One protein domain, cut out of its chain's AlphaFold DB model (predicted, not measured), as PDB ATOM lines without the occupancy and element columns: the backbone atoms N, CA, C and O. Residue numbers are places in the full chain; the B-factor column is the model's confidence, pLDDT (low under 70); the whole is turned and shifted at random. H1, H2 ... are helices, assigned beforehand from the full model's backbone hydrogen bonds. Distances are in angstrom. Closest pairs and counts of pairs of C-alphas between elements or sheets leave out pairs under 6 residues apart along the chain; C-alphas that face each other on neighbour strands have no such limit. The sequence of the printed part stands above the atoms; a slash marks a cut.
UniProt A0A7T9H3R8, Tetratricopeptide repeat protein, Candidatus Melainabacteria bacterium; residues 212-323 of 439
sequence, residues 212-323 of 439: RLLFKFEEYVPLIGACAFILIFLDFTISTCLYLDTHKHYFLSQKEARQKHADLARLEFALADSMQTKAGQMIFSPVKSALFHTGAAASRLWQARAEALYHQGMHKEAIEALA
ATOM      1  N   ARG A 212     357.987   2.166 482.230       63.44
ATOM      2  CA  ARG A 212     357.405   1.108 483.082       63.44
ATOM      3  C   ARG A 212     356.049   1.484 483.691       63.44
ATOM      4  O   ARG A 212     355.195   0.615 483.826       63.44
ATOM      5  N   LEU A 213     355.846   2.750 484.059       60.59
ATOM      6  CA  LEU A 213     354.550   3.254 484.533       60.59
ATOM      7  C   LEU A 213     353.515   3.302 483.401       60.59
ATOM      8  O   LEU A 213     352.413   2.795 483.577       60.59
ATOM      9  N   LEU A 214     353.886   3.831 482.233       61.31
ATOM     10  CA  LEU A 214     353.031   3.850 481.040       61.31
ATOM     11  C   LEU A 214     352.567   2.447 480.627       61.31
ATOM     12  O   LEU A 214     351.382   2.259 480.382       61.31
ATOM     13  N   PHE A 215     353.459   1.452 480.637       64.06
ATOM     14  CA  PHE A 215     353.089   0.066 480.324       64.06
ATOM     15  C   PHE A 215     352.073  -0.519 481.307       64.06
ATOM     16  O   PHE A 215     351.184  -1.257 480.901       64.06
ATOM     17  N   LYS A 216     352.164  -0.164 482.595       67.38
ATOM     18  CA  LYS A 216     351.148  -0.567 483.573       67.38
ATOM     19  C   LYS A 216     349.797   0.084 483.264       67.38
ATOM     20  O   LYS A 216     348.779  -0.593 483.304       67.38
ATOM     21  N   PHE A 217     349.774   1.371 482.911       71.56
ATOM     22  CA  PHE A 217     348.534   2.045 482.503       71.56
ATOM     23  C   PHE A 217     347.926   1.454 481.221       71.56
ATOM     24  O   PHE A 217     346.707   1.306 481.156       71.56
ATOM     25  N   GLU A 218     348.748   1.057 480.245       70.12
ATOM     26  CA  GLU A 218     348.287   0.366 479.029       70.12
ATOM     27  C   GLU A 218     347.607  -0.981 479.322       70.12
ATOM     28  O   GLU A 218     346.727  -1.385 478.568       70.12
ATOM     29  N   GLU A 219     347.952  -1.662 480.419       71.75
ATOM     30  CA  GLU A 219     347.265  -2.886 480.857       71.75
ATOM     31  C   GLU A 219     345.984  -2.587 481.657       71.75
ATOM     32  O   GLU A 219     344.969  -3.268 481.480       71.75
ATOM     33  N   TYR A 220     345.995  -1.552 482.508       82.62
ATOM     34  CA  TYR A 220     344.850  -1.213 483.360       82.62
ATOM     35  C   TYR A 220     343.688  -0.572 482.604       82.62
ATOM     36  O   TYR A 220     342.539  -0.878 482.911       82.62
ATOM     37  N   VAL A 221     343.943   0.289 481.615       86.12
ATOM     38  CA  VAL A 221     342.866   0.983 480.885       86.12
ATOM     39  C   VAL A 221     341.933  -0.006 480.161       86.12
ATOM     40  O   VAL A 221     340.721   0.070 480.377       86.12
ATOM     41  N   PRO A 222     342.434  -0.988 479.383       86.38
ATOM     42  CA  PRO A 222     341.587  -2.016 478.783       86.38
ATOM     43  C   PRO A 222     340.903  -2.910 479.819       86.38
ATOM     44  O   PRO A 222     339.803  -3.389 479.570       86.38
ATOM     45  N   LEU A 223     341.533  -3.156 480.972       88.19
ATOM     46  CA  LEU A 223     340.924  -3.953 482.036       88.19
ATOM     47  C   LEU A 223     339.737  -3.223 482.677       88.19
ATOM     48  O   LEU A 223     338.671  -3.813 482.814       88.19
ATOM     49  N   ILE A 224     339.895  -1.938 483.008       90.69
ATOM     50  CA  ILE A 224     338.808  -1.083 483.512       90.69
ATOM     51  C   ILE A 224     337.680  -1.022 482.480       90.69
ATOM     52  O   ILE A 224     336.515  -1.190 482.836       90.69
ATOM     53  N   GLY A 225     338.027  -0.855 481.199       90.88
ATOM     54  CA  GLY A 225     337.066  -0.914 480.103       90.88
ATOM     55  C   GLY A 225     336.303  -2.239 480.075       90.88
ATOM     56  O   GLY A 225     335.076  -2.234 480.033       90.88
ATOM     57  N   ALA A 226     336.994  -3.376 480.163       91.00
ATOM     58  CA  ALA A 226     336.359  -4.690 480.172       91.00
ATOM     59  C   ALA A 226     335.444  -4.898 481.393       91.00
ATOM     60  O   ALA A 226     334.335  -5.408 481.243       91.00
ATOM     61  N   CYS A 227     335.859  -4.448 482.581       92.19
ATOM     62  CA  CYS A 227     335.017  -4.457 483.777       92.19
ATOM     63  C   CYS A 227     333.757  -3.602 483.586       92.19
ATOM     64  O   CYS A 227     332.664  -4.042 483.938       92.19
ATOM     65  N   ALA A 228     333.880  -2.421 482.973       92.12
ATOM     66  CA  ALA A 228     332.730  -1.587 482.642       92.12
ATOM     67  C   ALA A 228     331.768  -2.299 481.676       92.12
ATOM     68  O   ALA A 228     330.560  -2.244 481.880       92.12
ATOM     69  N   PHE A 229     332.270  -3.038 480.680       92.56
ATOM     70  CA  PHE A 229     331.416  -3.833 479.787       92.56
ATOM     71  C   PHE A 229     330.684  -4.978 480.495       92.56
ATOM     72  O   PHE A 229     329.543  -5.263 480.142       92.56
ATOM     73  N   ILE A 230     331.290  -5.610 481.505       92.69
ATOM     74  CA  ILE A 230     330.600  -6.614 482.333       92.69
ATOM     75  C   ILE A 230     329.468  -5.959 483.127       92.69
ATOM     76  O   ILE A 230     328.361  -6.487 483.153       92.69
ATOM     77  N   LEU A 231     329.721  -4.793 483.729       91.56
ATOM     78  CA  LEU A 231     328.690  -4.035 484.445       91.56
ATOM     79  C   LEU A 231     327.554  -3.605 483.510       91.56
ATOM     80  O   LEU A 231     326.391  -3.762 483.862       91.56
ATOM     81  N   ILE A 232     327.877  -3.143 482.299       91.88
ATOM     82  CA  ILE A 232     326.883  -2.813 481.269       91.88
ATOM     83  C   ILE A 232     326.091  -4.058 480.858       91.88
ATOM     84  O   ILE A 232     324.887  -3.966 480.667       91.88
ATOM     85  N   PHE A 233     326.725  -5.227 480.734       93.31
ATOM     86  CA  PHE A 233     326.026  -6.469 480.398       93.31
ATOM     87  C   PHE A 233     325.076  -6.934 481.515       93.31
ATOM     88  O   PHE A 233     323.965  -7.393 481.235       93.31
ATOM     89  N   LEU A 234     325.487  -6.783 482.777       92.25
ATOM     90  CA  LEU A 234     324.636  -7.041 483.940       92.25
ATOM     91  C   LEU A 234     323.436  -6.090 483.957       92.25
ATOM     92  O   LEU A 234     322.299  -6.548 484.025       92.25
ATOM     93  N   ASP A 235     323.686  -4.786 483.813       91.38
ATOM     94  CA  ASP A 235     322.646  -3.761 483.711       91.38
ATOM     95  C   ASP A 235     321.685  -4.039 482.549       91.38
ATOM     96  O   ASP A 235     320.465  -3.984 482.710       91.38
ATOM     97  N   PHE A 236     322.233  -4.410 481.391       92.25
ATOM     98  CA  PHE A 236     321.465  -4.772 480.212       92.25
ATOM     99  C   PHE A 236     320.530  -5.944 480.497       92.25
ATOM    100  O   PHE A 236     319.340  -5.838 480.216       92.25
ATOM    101  N   THR A 237     321.040  -7.018 481.104       92.81
ATOM    102  CA  THR A 237     320.261  -8.218 481.446       92.81
ATOM    103  C   THR A 237     319.164  -7.914 482.465       92.81
ATOM    104  O   THR A 237     318.016  -8.304 482.268       92.81
ATOM    105  N   ILE A 238     319.484  -7.177 483.530       91.31
ATOM    106  CA  ILE A 238     318.515  -6.824 484.576       91.31
ATOM    107  C   ILE A 238     317.422  -5.911 484.006       91.31
ATOM    108  O   ILE A 238     316.234  -6.168 484.199       91.31
ATOM    109  N   SER A 239     317.805  -4.874 483.256       91.81
ATOM    110  CA  SER A 239     316.874  -3.883 482.702       91.81
ATOM    111  C   SER A 239     315.905  -4.490 481.686       91.81
ATOM    112  O   SER A 239     314.725  -4.150 481.668       91.81
ATOM    113  N   THR A 240     316.388  -5.397 480.841       91.50
ATOM    114  CA  THR A 240     315.573  -6.099 479.835       91.50
ATOM    115  C   THR A 240     314.649  -7.143 480.462       91.50
ATOM    116  O   THR A 240     313.493  -7.234 480.056       91.50
ATOM    117  N   CYS A 241     315.101  -7.888 481.477       91.19
ATOM    118  CA  CYS A 241     314.230  -8.782 482.244       91.19
ATOM    119  C   CYS A 241     313.135  -7.999 482.976       91.19
ATOM    120  O   CYS A 241     311.970  -8.360 482.865       91.19
ATOM    121  N   LEU A 242     313.482  -6.891 483.639       91.50
ATOM    122  CA  LEU A 242     312.510  -6.004 484.284       91.50
ATOM    123  C   LEU A 242     311.502  -5.433 483.278       91.50
ATOM    124  O   LEU A 242     310.315  -5.337 483.574       91.50
ATOM    125  N   TYR A 243     311.958  -5.077 482.076       91.25
ATOM    126  CA  TYR A 243     311.092  -4.607 480.996       91.25
ATOM    127  C   TYR A 243     310.081  -5.676 480.561       91.25
ATOM    128  O   TYR A 243     308.889  -5.382 480.462       91.25
ATOM    129  N   LEU A 244     310.535  -6.914 480.336       90.62
ATOM    130  CA  LEU A 244     309.655  -8.034 479.989       90.62
ATOM    131  C   LEU A 244     308.661  -8.354 481.105       90.62
ATOM    132  O   LEU A 244     307.485  -8.569 480.824       90.62
ATOM    133  N   ASP A 245     309.117  -8.352 482.354       91.06
ATOM    134  CA  ASP A 245     308.276  -8.648 483.512       91.06
ATOM    135  C   ASP A 245     307.193  -7.576 483.705       91.06
ATOM    136  O   ASP A 245     306.026  -7.889 483.934       91.06
ATOM    137  N   THR A 246     307.544  -6.304 483.488       92.00
ATOM    138  CA  THR A 246     306.573  -5.197 483.516       92.00
ATOM    139  C   THR A 246     305.504  -5.371 482.428       92.00
ATOM    140  O   THR A 246     304.310  -5.249 482.700       92.00
ATOM    141  N   HIS A 247     305.914  -5.708 481.198       90.12
ATOM    142  CA  HIS A 247     304.991  -6.002 480.092       90.12
ATOM    143  C   HIS A 247     304.081  -7.191 480.384       90.12
ATOM    144  O   HIS A 247     302.879  -7.121 480.128       90.12
ATOM    145  N   LYS A 248     304.638  -8.265 480.956       91.12
ATOM    146  CA  LYS A 248     303.879  -9.441 481.390       91.12
ATOM    147  C   LYS A 248     302.753  -9.033 482.335       91.12
ATOM    148  O   LYS A 248     301.609  -9.404 482.096       91.12
ATOM    149  N   HIS A 249     303.050  -8.252 483.372       93.00
ATOM    150  CA  HIS A 249     302.053  -7.852 484.364       93.00
ATOM    151  C   HIS A 249     300.972  -6.914 483.792       93.00
ATOM    152  O   HIS A 249     299.795  -7.080 484.115       93.00
ATOM    153  N   TYR A 250     301.302  -6.012 482.857       92.38
ATOM    154  CA  TYR A 250     300.267  -5.260 482.127       92.38
ATOM    155  C   TYR A 250     299.378  -6.162 481.263       92.38
ATOM    156  O   TYR A 250     298.155  -6.008 481.266       92.38
ATOM    157  N   PHE A 251     299.962  -7.138 480.567       90.44
ATOM    158  CA  PHE A 251     299.199  -8.106 479.781       90.44
ATOM    159  C   PHE A 251     298.294  -8.987 480.658       90.44
ATOM    160  O   PHE A 251     297.122  -9.188 480.332       90.44
ATOM    161  N   LEU A 252     298.798  -9.491 481.788       88.81
ATOM    162  CA  LEU A 252     298.006 -10.274 482.742       88.81
ATOM    163  C   LEU A 252     296.857  -9.437 483.313       88.81
ATOM    164  O   LEU A 252     295.720  -9.900 483.323       88.81
ATOM    165  N   SER A 253     297.116  -8.179 483.669       92.00
ATOM    166  CA  SER A 253     296.076  -7.239 484.093       92.00
ATOM    167  C   SER A 253     294.969  -7.085 483.042       92.00
ATOM    168  O   SER A 253     293.783  -7.214 483.355       92.00
ATOM    169  N   GLN A 254     295.343  -6.889 481.774       88.19
ATOM    170  CA  GLN A 254     294.404  -6.801 480.654       88.19
ATOM    171  C   GLN A 254     293.580  -8.089 480.493       88.19
ATOM    172  O   GLN A 254     292.364  -8.036 480.278       88.19
ATOM    173  N   LYS A 255     294.230  -9.254 480.589       86.75
ATOM    174  CA  LYS A 255     293.591 -10.569 480.475       86.75
ATOM    175  C   LYS A 255     292.561 -10.788 481.586       86.75
ATOM    176  O   LYS A 255     291.422 -11.140 481.279       86.75
ATOM    177  N   GLU A 256     292.928 -10.534 482.839       88.88
ATOM    178  CA  GLU A 256     292.038 -10.695 483.995       88.88
ATOM    179  C   GLU A 256     290.864  -9.707 483.958       88.88
ATOM    180  O   GLU A 256     289.719 -10.082 484.223       88.88
ATOM    181  N   ALA A 257     291.104  -8.466 483.517       84.50
ATOM    182  CA  ALA A 257     290.045  -7.475 483.333       84.50
ATOM    183  C   ALA A 257     289.001  -7.946 482.305       84.50
ATOM    184  O   ALA A 257     287.795  -7.856 482.544       84.50
ATOM    185  N   ARG A 258     289.446  -8.536 481.186       81.06
ATOM    186  CA  ARG A 258     288.554  -9.120 480.165       81.06
ATOM    187  C   ARG A 258     287.768 -10.326 480.686       81.06
ATOM    188  O   ARG A 258     286.631 -10.531 480.266       81.06
ATOM    189  N   GLN A 259     288.344 -11.096 481.608       86.81
ATOM    190  CA  GLN A 259     287.674 -12.213 482.284       86.81
ATOM    191  C   GLN A 259     286.757 -11.771 483.434       86.81
ATOM    192  O   GLN A 259     286.093 -12.607 484.038       86.81
ATOM    193  N   LYS A 260     286.643 -10.457 483.684       89.56
ATOM    194  CA  LYS A 260     285.847  -9.842 484.760       89.56
ATOM    195  C   LYS A 260     286.371 -10.131 486.174       89.56
ATOM    196  O   LYS A 260     285.631  -9.967 487.142       89.56
ATOM    197  N   HIS A 261     287.649 -10.480 486.317       92.94
ATOM    198  CA  HIS A 261     288.323 -10.596 487.613       92.94
ATOM    199  C   HIS A 261     288.974  -9.258 487.998       92.94
ATOM    200  O   HIS A 261     290.182  -9.064 487.863       92.94
ATOM    201  N   ALA A 262     288.160  -8.307 488.464       90.88
ATOM    202  CA  ALA A 262     288.607  -6.933 488.712       90.88
ATOM    203  C   ALA A 262     289.729  -6.824 489.764       90.88
ATOM    204  O   ALA A 262     290.654  -6.030 489.591       90.88
ATOM    205  N   ASP A 263     289.678  -7.626 490.831       94.38
ATOM    206  CA  ASP A 263     290.667  -7.558 491.916       94.38
ATOM    207  C   ASP A 263     292.046  -8.058 491.467       94.38
ATOM    208  O   ASP A 263     293.057  -7.406 491.729       94.38
ATOM    209  N   LEU A 264     292.082  -9.168 490.721       93.75
ATOM    210  CA  LEU A 264     293.315  -9.693 490.131       93.75
ATOM    211  C   LEU A 264     293.882  -8.719 489.096       93.75
ATOM    212  O   LEU A 264     295.072  -8.424 489.125       93.75
ATOM    213  N   ALA A 265     293.031  -8.136 488.246       91.62
ATOM    214  CA  ALA A 265     293.465  -7.152 487.258       91.62
ATOM    215  C   ALA A 265     294.161  -5.938 487.897       91.62
ATOM    216  O   ALA A 265     295.187  -5.476 487.391       91.62
ATOM    217  N   ARG A 266     293.631  -5.446 489.025       94.62
ATOM    218  CA  ARG A 266     294.225  -4.338 489.793       94.62
ATOM    219  C   ARG A 266     295.532  -4.732 490.466       94.62
ATOM    220  O   ARG A 266     296.464  -3.932 490.479       94.62
ATOM    221  N   LEU A 267     295.608  -5.947 491.010       96.00
ATOM    222  CA  LEU A 267     296.827  -6.467 491.628       96.00
ATOM    223  C   LEU A 267     297.963  -6.561 490.605       96.00
ATOM    224  O   LEU A 267     299.039  -6.015 490.837       96.00
ATOM    225  N   GLU A 268     297.700  -7.169 489.449       93.25
ATOM    226  CA  GLU A 268     298.668  -7.289 488.354       93.25
ATOM    227  C   GLU A 268     299.113  -5.911 487.835       93.25
ATOM    228  O   GLU A 268     300.300  -5.668 487.618       93.25
ATOM    229  N   PHE A 269     298.182  -4.959 487.725       95.75
ATOM    230  CA  PHE A 269     298.505  -3.587 487.333       95.75
ATOM    231  C   PHE A 269     299.414  -2.881 488.347       95.75
ATOM    232  O   PHE A 269     300.407  -2.258 487.970       95.75
ATOM    233  N   ALA A 270     299.103  -2.993 489.642       95.69
ATOM    234  CA  ALA A 270     299.904  -2.395 490.704       95.69
ATOM    235  C   ALA A 270     301.320  -2.991 490.752       95.69
ATOM    236  O   ALA A 270     302.287  -2.262 490.990       95.69
ATOM    237  N   LEU A 271     301.461  -4.294 490.479       94.25
ATOM    238  CA  LEU A 271     302.767  -4.937 490.337       94.25
ATOM    239  C   LEU A 271     303.557  -4.321 489.177       94.25
ATOM    240  O   LEU A 271     304.697  -3.902 489.400       94.25
ATOM    241  N   ALA A 272     302.949  -4.174 487.996       93.88
ATOM    242  CA  ALA A 272     303.585  -3.541 486.839       93.88
ATOM    243  C   ALA A 272     304.031  -2.089 487.124       93.88
ATOM    244  O   ALA A 272     305.196  -1.747 486.915       93.88
ATOM    245  N   ASP A 273     303.157  -1.248 487.689       92.56
ATOM    246  CA  ASP A 273     303.491   0.148 488.024       92.56
ATOM    247  C   ASP A 273     304.596   0.229 489.101       92.56
ATOM    248  O   ASP A 273     305.486   1.090 489.040       92.56
ATOM    249  N   SER A 274     304.611  -0.705 490.061       93.00
ATOM    250  CA  SER A 274     305.699  -0.812 491.040       93.00
ATOM    251  C   SER A 274     307.037  -1.155 490.376       93.00
ATOM    252  O   SER A 274     308.067  -0.594 490.751       93.00
ATOM    253  N   MET A 275     307.039  -2.031 489.366       90.88
ATOM    254  CA  MET A 275     308.238  -2.411 488.615       90.88
ATOM    255  C   MET A 275     308.749  -1.260 487.755       90.88
ATOM    256  O   MET A 275     309.946  -0.979 487.770       90.88
ATOM    257  N   GLN A 276     307.855  -0.529 487.086       88.75
ATOM    258  CA  GLN A 276     308.219   0.672 486.334       88.75
ATOM    259  C   GLN A 276     308.806   1.757 487.257       88.75
ATOM    260  O   GLN A 276     309.786   2.419 486.907       88.75
ATOM    261  N   THR A 277     308.264   1.904 488.470       87.12
ATOM    262  CA  THR A 277     308.786   2.833 489.487       87.12
ATOM    263  C   THR A 277     310.155   2.389 490.009       87.12
ATOM    264  O   THR A 277     311.078   3.202 490.076       87.12
ATOM    265  N   LYS A 278     310.326   1.095 490.318       83.50
ATOM    266  CA  LYS A 278     311.622   0.502 490.695       83.50
ATOM    267  C   LYS A 278     312.659   0.698 489.595       83.50
ATOM    268  O   LYS A 278     313.783   1.095 489.896       83.50
ATOM    269  N   ALA A 279     312.274   0.502 488.330       80.12
ATOM    270  CA  ALA A 279     313.120   0.835 487.190       80.12
ATOM    271  C   ALA A 279     313.531   2.307 487.292       80.12
ATOM    272  O   ALA A 279     314.721   2.602 487.323       80.12
ATOM    273  N   GLY A 280     312.572   3.221 487.482       73.94
ATOM    274  CA  GLY A 280     312.780   4.657 487.711       73.94
ATOM    275  C   GLY A 280     313.796   5.011 488.808       73.94
ATOM    276  O   GLY A 280     314.538   5.979 488.642       73.94
ATOM    277  N   GLN A 281     313.937   4.185 489.847       80.06
ATOM    278  CA  GLN A 281     314.853   4.403 490.975       80.06
ATOM    279  C   GLN A 281     316.284   3.883 490.763       80.06
ATOM    280  O   GLN A 281     317.167   4.238 491.537       80.06
ATOM    281  N   MET A 282     316.559   3.084 489.726       77.75
ATOM    282  CA  MET A 282     317.927   2.621 489.449       77.75
ATOM    283  C   MET A 282     318.834   3.801 489.056       77.75
ATOM    284  O   MET A 282     318.651   4.415 487.996       77.75
ATOM    285  N   ILE A 283     319.789   4.119 489.936       61.12
ATOM    286  CA  ILE A 283     320.783   5.185 489.788       61.12
ATOM    287  C   ILE A 283     321.951   4.581 488.991       61.12
ATOM    288  O   ILE A 283     322.630   3.695 489.496       61.12
ATOM    289  N   PHE A 284     322.155   5.038 487.749       67.12
ATOM    290  CA  PHE A 284     323.163   4.557 486.776       67.12
ATOM    291  C   PHE A 284     322.817   3.280 485.990       67.12
ATOM    292  O   PHE A 284     323.458   2.245 486.132       67.12
ATOM    293  N   SER A 285     321.863   3.407 485.065       79.69
ATOM    294  CA  SER A 285     321.588   2.400 484.033       79.69
ATOM    295  C   SER A 285     321.426   3.078 482.663       79.69
ATOM    296  O   SER A 285     320.389   3.704 482.407       79.69
ATOM    297  N   PRO A 286     322.441   3.033 481.775       78.25
ATOM    298  CA  PRO A 286     322.296   3.556 480.417       78.25
ATOM    299  C   PRO A 286     321.220   2.796 479.631       78.25
ATOM    300  O   PRO A 286     320.523   3.400 478.813       78.25
ATOM    301  N   VAL A 287     321.036   1.498 479.902       83.06
ATOM    302  CA  VAL A 287     320.065   0.658 479.188       83.06
ATOM    303  C   VAL A 287     318.634   0.995 479.597       83.06
ATOM    304  O   VAL A 287     317.766   1.127 478.736       83.06
ATOM    305  N   LYS A 288     318.377   1.220 480.888       83.31
ATOM    306  CA  LYS A 288     317.064   1.651 481.386       83.31
ATOM    307  C   LYS A 288     316.552   2.890 480.668       83.31
ATOM    308  O   LYS A 288     315.380   2.930 480.308       83.31
ATOM    309  N   SER A 289     317.392   3.909 480.478       79.81
ATOM    310  CA  SER A 289     316.958   5.152 479.825       79.81
ATOM    311  C   SER A 289     316.413   4.884 478.417       79.81
ATOM    312  O   SER A 289     315.370   5.417 478.030       79.81
ATOM    313  N   ALA A 290     317.060   3.970 477.692       82.81
ATOM    314  CA  ALA A 290     316.619   3.529 476.375       82.81
ATOM    315  C   ALA A 290     315.346   2.661 476.410       82.81
ATOM    316  O   ALA A 290     314.577   2.677 475.455       82.81
ATOM    317  N   LEU A 291     315.104   1.899 477.483       86.06
ATOM    318  CA  LEU A 291     313.942   1.003 477.579       86.06
ATOM    319  C   LEU A 291     312.688   1.658 478.174       86.06
ATOM    320  O   LEU A 291     311.583   1.346 477.744       86.06
ATOM    321  N   PHE A 292     312.845   2.554 479.150       86.31
ATOM    322  CA  PHE A 292     311.741   3.090 479.959       86.31
ATOM    323  C   PHE A 292     311.477   4.583 479.746       86.31
ATOM    324  O   PHE A 292     310.383   5.050 480.060       86.31
ATOM    325  N   HIS A 293     312.452   5.339 479.231       83.19
ATOM    326  CA  HIS A 293     312.358   6.801 479.158       83.19
ATOM    327  C   HIS A 293     312.450   7.378 477.749       83.19
ATOM    328  O   HIS A 293     312.162   8.557 477.591       83.19
ATOM    329  N   THR A 294     312.857   6.616 476.732       84.25
ATOM    330  CA  THR A 294     313.004   7.146 475.370       84.25
ATOM    331  C   THR A 294     312.668   6.106 474.302       84.25
ATOM    332  O   THR A 294     312.875   4.909 474.481       84.25
ATOM    333  N   GLY A 295     312.150   6.576 473.166       88.25
ATOM    334  CA  GLY A 295     311.987   5.779 471.952       88.25
ATOM    335  C   GLY A 295     310.901   4.699 471.997       88.25
ATOM    336  O   GLY A 295     309.961   4.725 472.793       88.25
ATOM    337  N   ALA A 296     311.028   3.731 471.086       88.75
ATOM    338  CA  ALA A 296     309.982   2.752 470.802       88.75
ATOM    339  C   ALA A 296     309.703   1.775 471.957       88.75
ATOM    340  O   ALA A 296     308.561   1.359 472.136       88.75
ATOM    341  N   ALA A 297     310.719   1.406 472.741       88.38
ATOM    342  CA  ALA A 297     310.546   0.491 473.868       88.38
ATOM    343  C   ALA A 297     309.700   1.127 474.980       88.38
ATOM    344  O   ALA A 297     308.736   0.503 475.436       88.38
ATOM    345  N   ALA A 298     310.011   2.379 475.339       89.44
ATOM    346  CA  ALA A 298     309.256   3.152 476.319       89.44
ATOM    347  C   ALA A 298     307.826   3.401 475.830       89.44
ATOM    348  O   ALA A 298     306.871   3.136 476.553       89.44
ATOM    349  N   SER A 299     307.675   3.820 474.571       91.25
ATOM    350  CA  SER A 299     306.372   4.011 473.928       91.25
ATOM    351  C   SER A 299     305.482   2.763 474.031       91.25
ATOM    352  O   SER A 299     304.349   2.852 474.499       91.25
ATOM    353  N   ARG A 300     306.009   1.572 473.701       90.69
ATOM    354  CA  ARG A 300     305.274   0.300 473.833       90.69
ATOM    355  C   ARG A 300     304.884  -0.024 475.271       90.69
ATOM    356  O   ARG A 300     303.811  -0.567 475.493       90.69
ATOM    357  N   LEU A 301     305.739   0.286 476.244       91.19
ATOM    358  CA  LEU A 301     305.422   0.066 477.656       91.19
ATOM    359  C   LEU A 301     304.253   0.951 478.110       91.19
ATOM    360  O   LEU A 301     303.324   0.470 478.751       91.19
ATOM    361  N   TRP A 302     304.270   2.229 477.723       93.69
ATOM    362  CA  TRP A 302     303.170   3.156 477.998       93.69
ATOM    363  C   TRP A 302     301.876   2.763 477.282       93.69
ATOM    364  O   TRP A 302     300.805   2.927 477.858       93.69
ATOM    365  N   GLN A 303     301.965   2.185 476.082       92.25
ATOM    366  CA  GLN A 303     300.812   1.606 475.392       92.25
ATOM    367  C   GLN A 303     300.232   0.414 476.158       92.25
ATOM    368  O   GLN A 303     299.037   0.401 476.426       92.25
ATOM    369  N   ALA A 304     301.066  -0.537 476.594       91.81
ATOM    370  CA  ALA A 304     300.609  -1.678 477.392       91.81
ATOM    371  C   ALA A 304     299.934  -1.226 478.701       91.81
ATOM    372  O   ALA A 304     298.866  -1.726 479.062       91.81
ATOM    373  N   ARG A 305     300.507  -0.217 479.372       95.12
ATOM    374  CA  ARG A 305     299.898   0.432 480.541       95.12
ATOM    375  C   ARG A 305     298.533   1.040 480.212       95.12
ATOM    376  O   ARG A 305     297.581   0.858 480.970       95.12
ATOM    377  N   ALA A 306     298.437   1.761 479.097       93.69
ATOM    378  CA  ALA A 306     297.207   2.398 478.644       93.69
ATOM    379  C   ALA A 306     296.106   1.370 478.349       93.69
ATOM    380  O   ALA A 306     294.979   1.524 478.812       93.69
ATOM    381  N   GLU A 307     296.437   0.293 477.636       88.62
ATOM    382  CA  GLU A 307     295.503  -0.792 477.337       88.62
ATOM    383  C   GLU A 307     295.004  -1.484 478.613       88.62
ATOM    384  O   GLU A 307     293.804  -1.736 478.752       88.62
ATOM    385  N   ALA A 308     295.896  -1.755 479.571       90.19
ATOM    386  CA  ALA A 308     295.522  -2.353 480.850       90.19
ATOM    387  C   ALA A 308     294.524  -1.469 481.624       90.19
ATOM    388  O   ALA A 308     293.497  -1.970 482.087       90.19
ATOM    389  N   LEU A 309     294.769  -0.154 481.695       94.06
ATOM    390  CA  LEU A 309     293.846   0.817 482.303       94.06
ATOM    391  C   LEU A 309     292.505   0.879 481.565       94.06
ATOM    392  O   LEU A 309     291.444   0.886 482.193       94.06
ATOM    393  N   TYR A 310     292.540   0.887 480.230       90.12
ATOM    394  CA  TYR A 310     291.339   0.965 479.403       90.12
ATOM    395  C   TYR A 310     290.411  -0.226 479.660       90.12
ATOM    396  O   TYR A 310     289.207  -0.050 479.849       90.12
ATOM    397  N   HIS A 311     290.967  -1.438 479.735       85.81
ATOM    398  CA  HIS A 311     290.197  -2.653 480.005       85.81
ATOM    399  C   HIS A 311     289.684  -2.757 481.445       85.81
ATOM    400  O   HIS A 311     288.691  -3.444 481.676       85.81
ATOM    401  N   GLN A 312     290.295  -2.049 482.394       90.38
ATOM    402  CA  GLN A 312     289.776  -1.903 483.757       90.38
ATOM    403  C   GLN A 312     288.667  -0.837 483.879       90.38
ATOM    404  O   GLN A 312     288.107  -0.664 484.961       90.38
ATOM    405  N   GLY A 313     288.335  -0.124 482.794       89.56
ATOM    406  CA  GLY A 313     287.332   0.951 482.780       89.56
ATOM    407  C   GLY A 313     287.873   2.324 483.196       89.56
ATOM    408  O   GLY A 313     287.112   3.278 483.339       89.56
ATOM    409  N   MET A 314     289.189   2.458 483.380       93.06
ATOM    410  CA  MET A 314     289.849   3.705 483.776       93.06
ATOM    411  C   MET A 314     290.188   4.554 482.539       93.06
ATOM    412  O   MET A 314     291.350   4.830 482.244       93.06
ATOM    413  N   HIS A 315     289.164   4.954 481.776       92.88
ATOM    414  CA  HIS A 315     289.331   5.528 480.433       92.88
ATOM    415  C   HIS A 315     290.140   6.833 480.393       92.88
ATOM    416  O   HIS A 315     290.974   7.005 479.506       92.88
ATOM    417  N   LYS A 316     289.961   7.731 481.370       93.62
ATOM    418  CA  LYS A 316     290.717   8.996 481.427       93.62
ATOM    419  C   LYS A 316     292.220   8.762 481.597       93.62
ATOM    420  O   LYS A 316     293.020   9.295 480.836       93.62
ATOM    421  N   GLU A 317     292.596   7.908 482.545       94.88
ATOM    422  CA  GLU A 317     294.001   7.577 482.813       94.88
ATOM    423  C   GLU A 317     294.630   6.779 481.665       94.88
ATOM    424  O   GLU A 317     295.807   6.957 481.348       94.88
ATOM    425  N   ALA A 318     293.838   5.930 481.001       94.44
ATOM    426  CA  ALA A 318     294.263   5.221 479.802       94.44
ATOM    427  C   ALA A 318     294.639   6.197 478.677       94.44
ATOM    428  O   ALA A 318     295.708   6.069 478.083       94.44
ATOM    429  N   ILE A 319     293.802   7.207 478.421       95.12
ATOM    430  CA  ILE A 319     294.053   8.243 477.409       95.12
ATOM    431  C   ILE A 319     295.323   9.039 477.738       95.12
ATOM    432  O   ILE A 319     296.145   9.273 476.853       95.12
ATOM    433  N   GLU A 320     295.542   9.405 479.003       95.38
ATOM    434  CA  GLU A 320     296.776  10.081 479.426       95.38
ATOM    435  C   GLU A 320     298.026   9.209 479.225       95.38
ATOM    436  O   GLU A 320     299.072   9.694 478.778       95.38
ATOM    437  N   ALA A 321     297.937   7.913 479.531       95.00
ATOM    438  CA  ALA A 321     299.029   6.969 479.311       95.00
ATOM    439  C   ALA A 321     299.324   6.770 477.812       95.00
ATOM    440  O   ALA A 321     300.491   6.745 477.416       95.00
ATOM    441  N   LEU A 322     298.288   6.698 476.972       94.69
ATOM    442  CA  LEU A 322     298.434   6.565 475.522       94.69
ATOM    443  C   LEU A 322     298.983   7.845 474.874       94.69
ATOM    444  O   LEU A 322     299.790   7.762 473.947       94.69
ATOM    445  N   ALA A 323     298.625   9.023 475.392       94.00
ATOM    446  CA  ALA A 323     299.229  10.288 474.977       94.00
ATOM    447  C   ALA A 323     300.748  10.278 475.215       94.00
ATOM    448  O   ALA A 323     301.516  10.541 474.289       94.00
TER     449      ALA A 323
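AT A GLANCE: This is residues 212 to 323 of the 439 residues of the protein "Tetratricopeptide repeat protein" of Candidatus Melainabacteria bacterium (UniProt A0A7T9H3R8). One long helix, H1, runs the length of the model: its first residues, 212 to 230, stick out as a free arm, and the rest of it is the spine of a small helical body. There H2 folds back beside H1 as a hairpin, H3 and then H4 run along H1 the same way as it does, and H5 folds back on H4, away from H1 and H2. The printed part has 112 residues with five named helices, H1 to H5 in order along the chain, and no named strand; the class is all helix. The whole is only just loose, close to extended, with a radius of gyration of the C-alphas of 19.4 A, and it spans 72 by 25 by 18 A, the free arm making much of the length.

HOW THE PARTS SIT: H1, residues 212 to 258, H2, residues 262 to 281, and H4, residues 295 to 311, form an up-and-down bundle, in which each helix runs against the one before it. With residues 239 to 257 alone H1 touches H2, opposite ways at a shallow tilt of 17 degrees; this is a hairpin, and its closest C-alphas, those of Ser 253 and Ala 265, are 4.1 A apart. H3, residues 286 to 293, touches residues 232 to 243 of H1 alone, the closest C-alphas, those of Ser 239 and Lys 288, being 5.7 A apart. H2 and H3 are also a hairpin, at a steep tilt of 40 degrees; they touch, with the C-alphas of Ala 279 and Lys 288 closest at 7.1 A. H3 and H4 touch only at the corner, the C-alphas of Phe 292 and Ala 298 being closest at 4.4 A. H4 touches residues 246 to 258 of H1 alone, the same way at a shallow tilt of 22 degrees, with the C-alphas of Gln 254 and Ala 308 closest at 4.6 A. H2 and H4 are close but not clearly touching: their closest C-alphas, those of Phe 269 and Ala 308, are 7.2 A apart. H5, residues 315 to 323, forms a hairpin with H4 at a shallow tilt of 9 degrees, the C-alphas of Ala 306 and Ala 318 being closest at 4.2 A; it is apart from H1, H2 and H3. In H2, H4 and H5 every O i to N i+4 pair is within hydrogen-bond range; in H1 42 of 43 are, in H3 3 of 4.

IN THESE COORDINATES: H1 begins at C-alpha 212 (357.405, 1.108, 483.082), ends at C-alpha 258 (288.554, -9.120, 480.165) and is 69.7 A long. H2 is 28.7 A long, H3 10.5 A, H4 24.7 A and H5 12.3 A, ending at C-alpha 323 (299.229, 10.288, 474.977).

THE WHOLE: The C-alphas farthest apart, those of Arg 212 and Lys 260, are 72.4 A apart. The printed part has no cut, and its four links are tight. Residues 212 to 216 and 283 to 284 have pLDDT under 70.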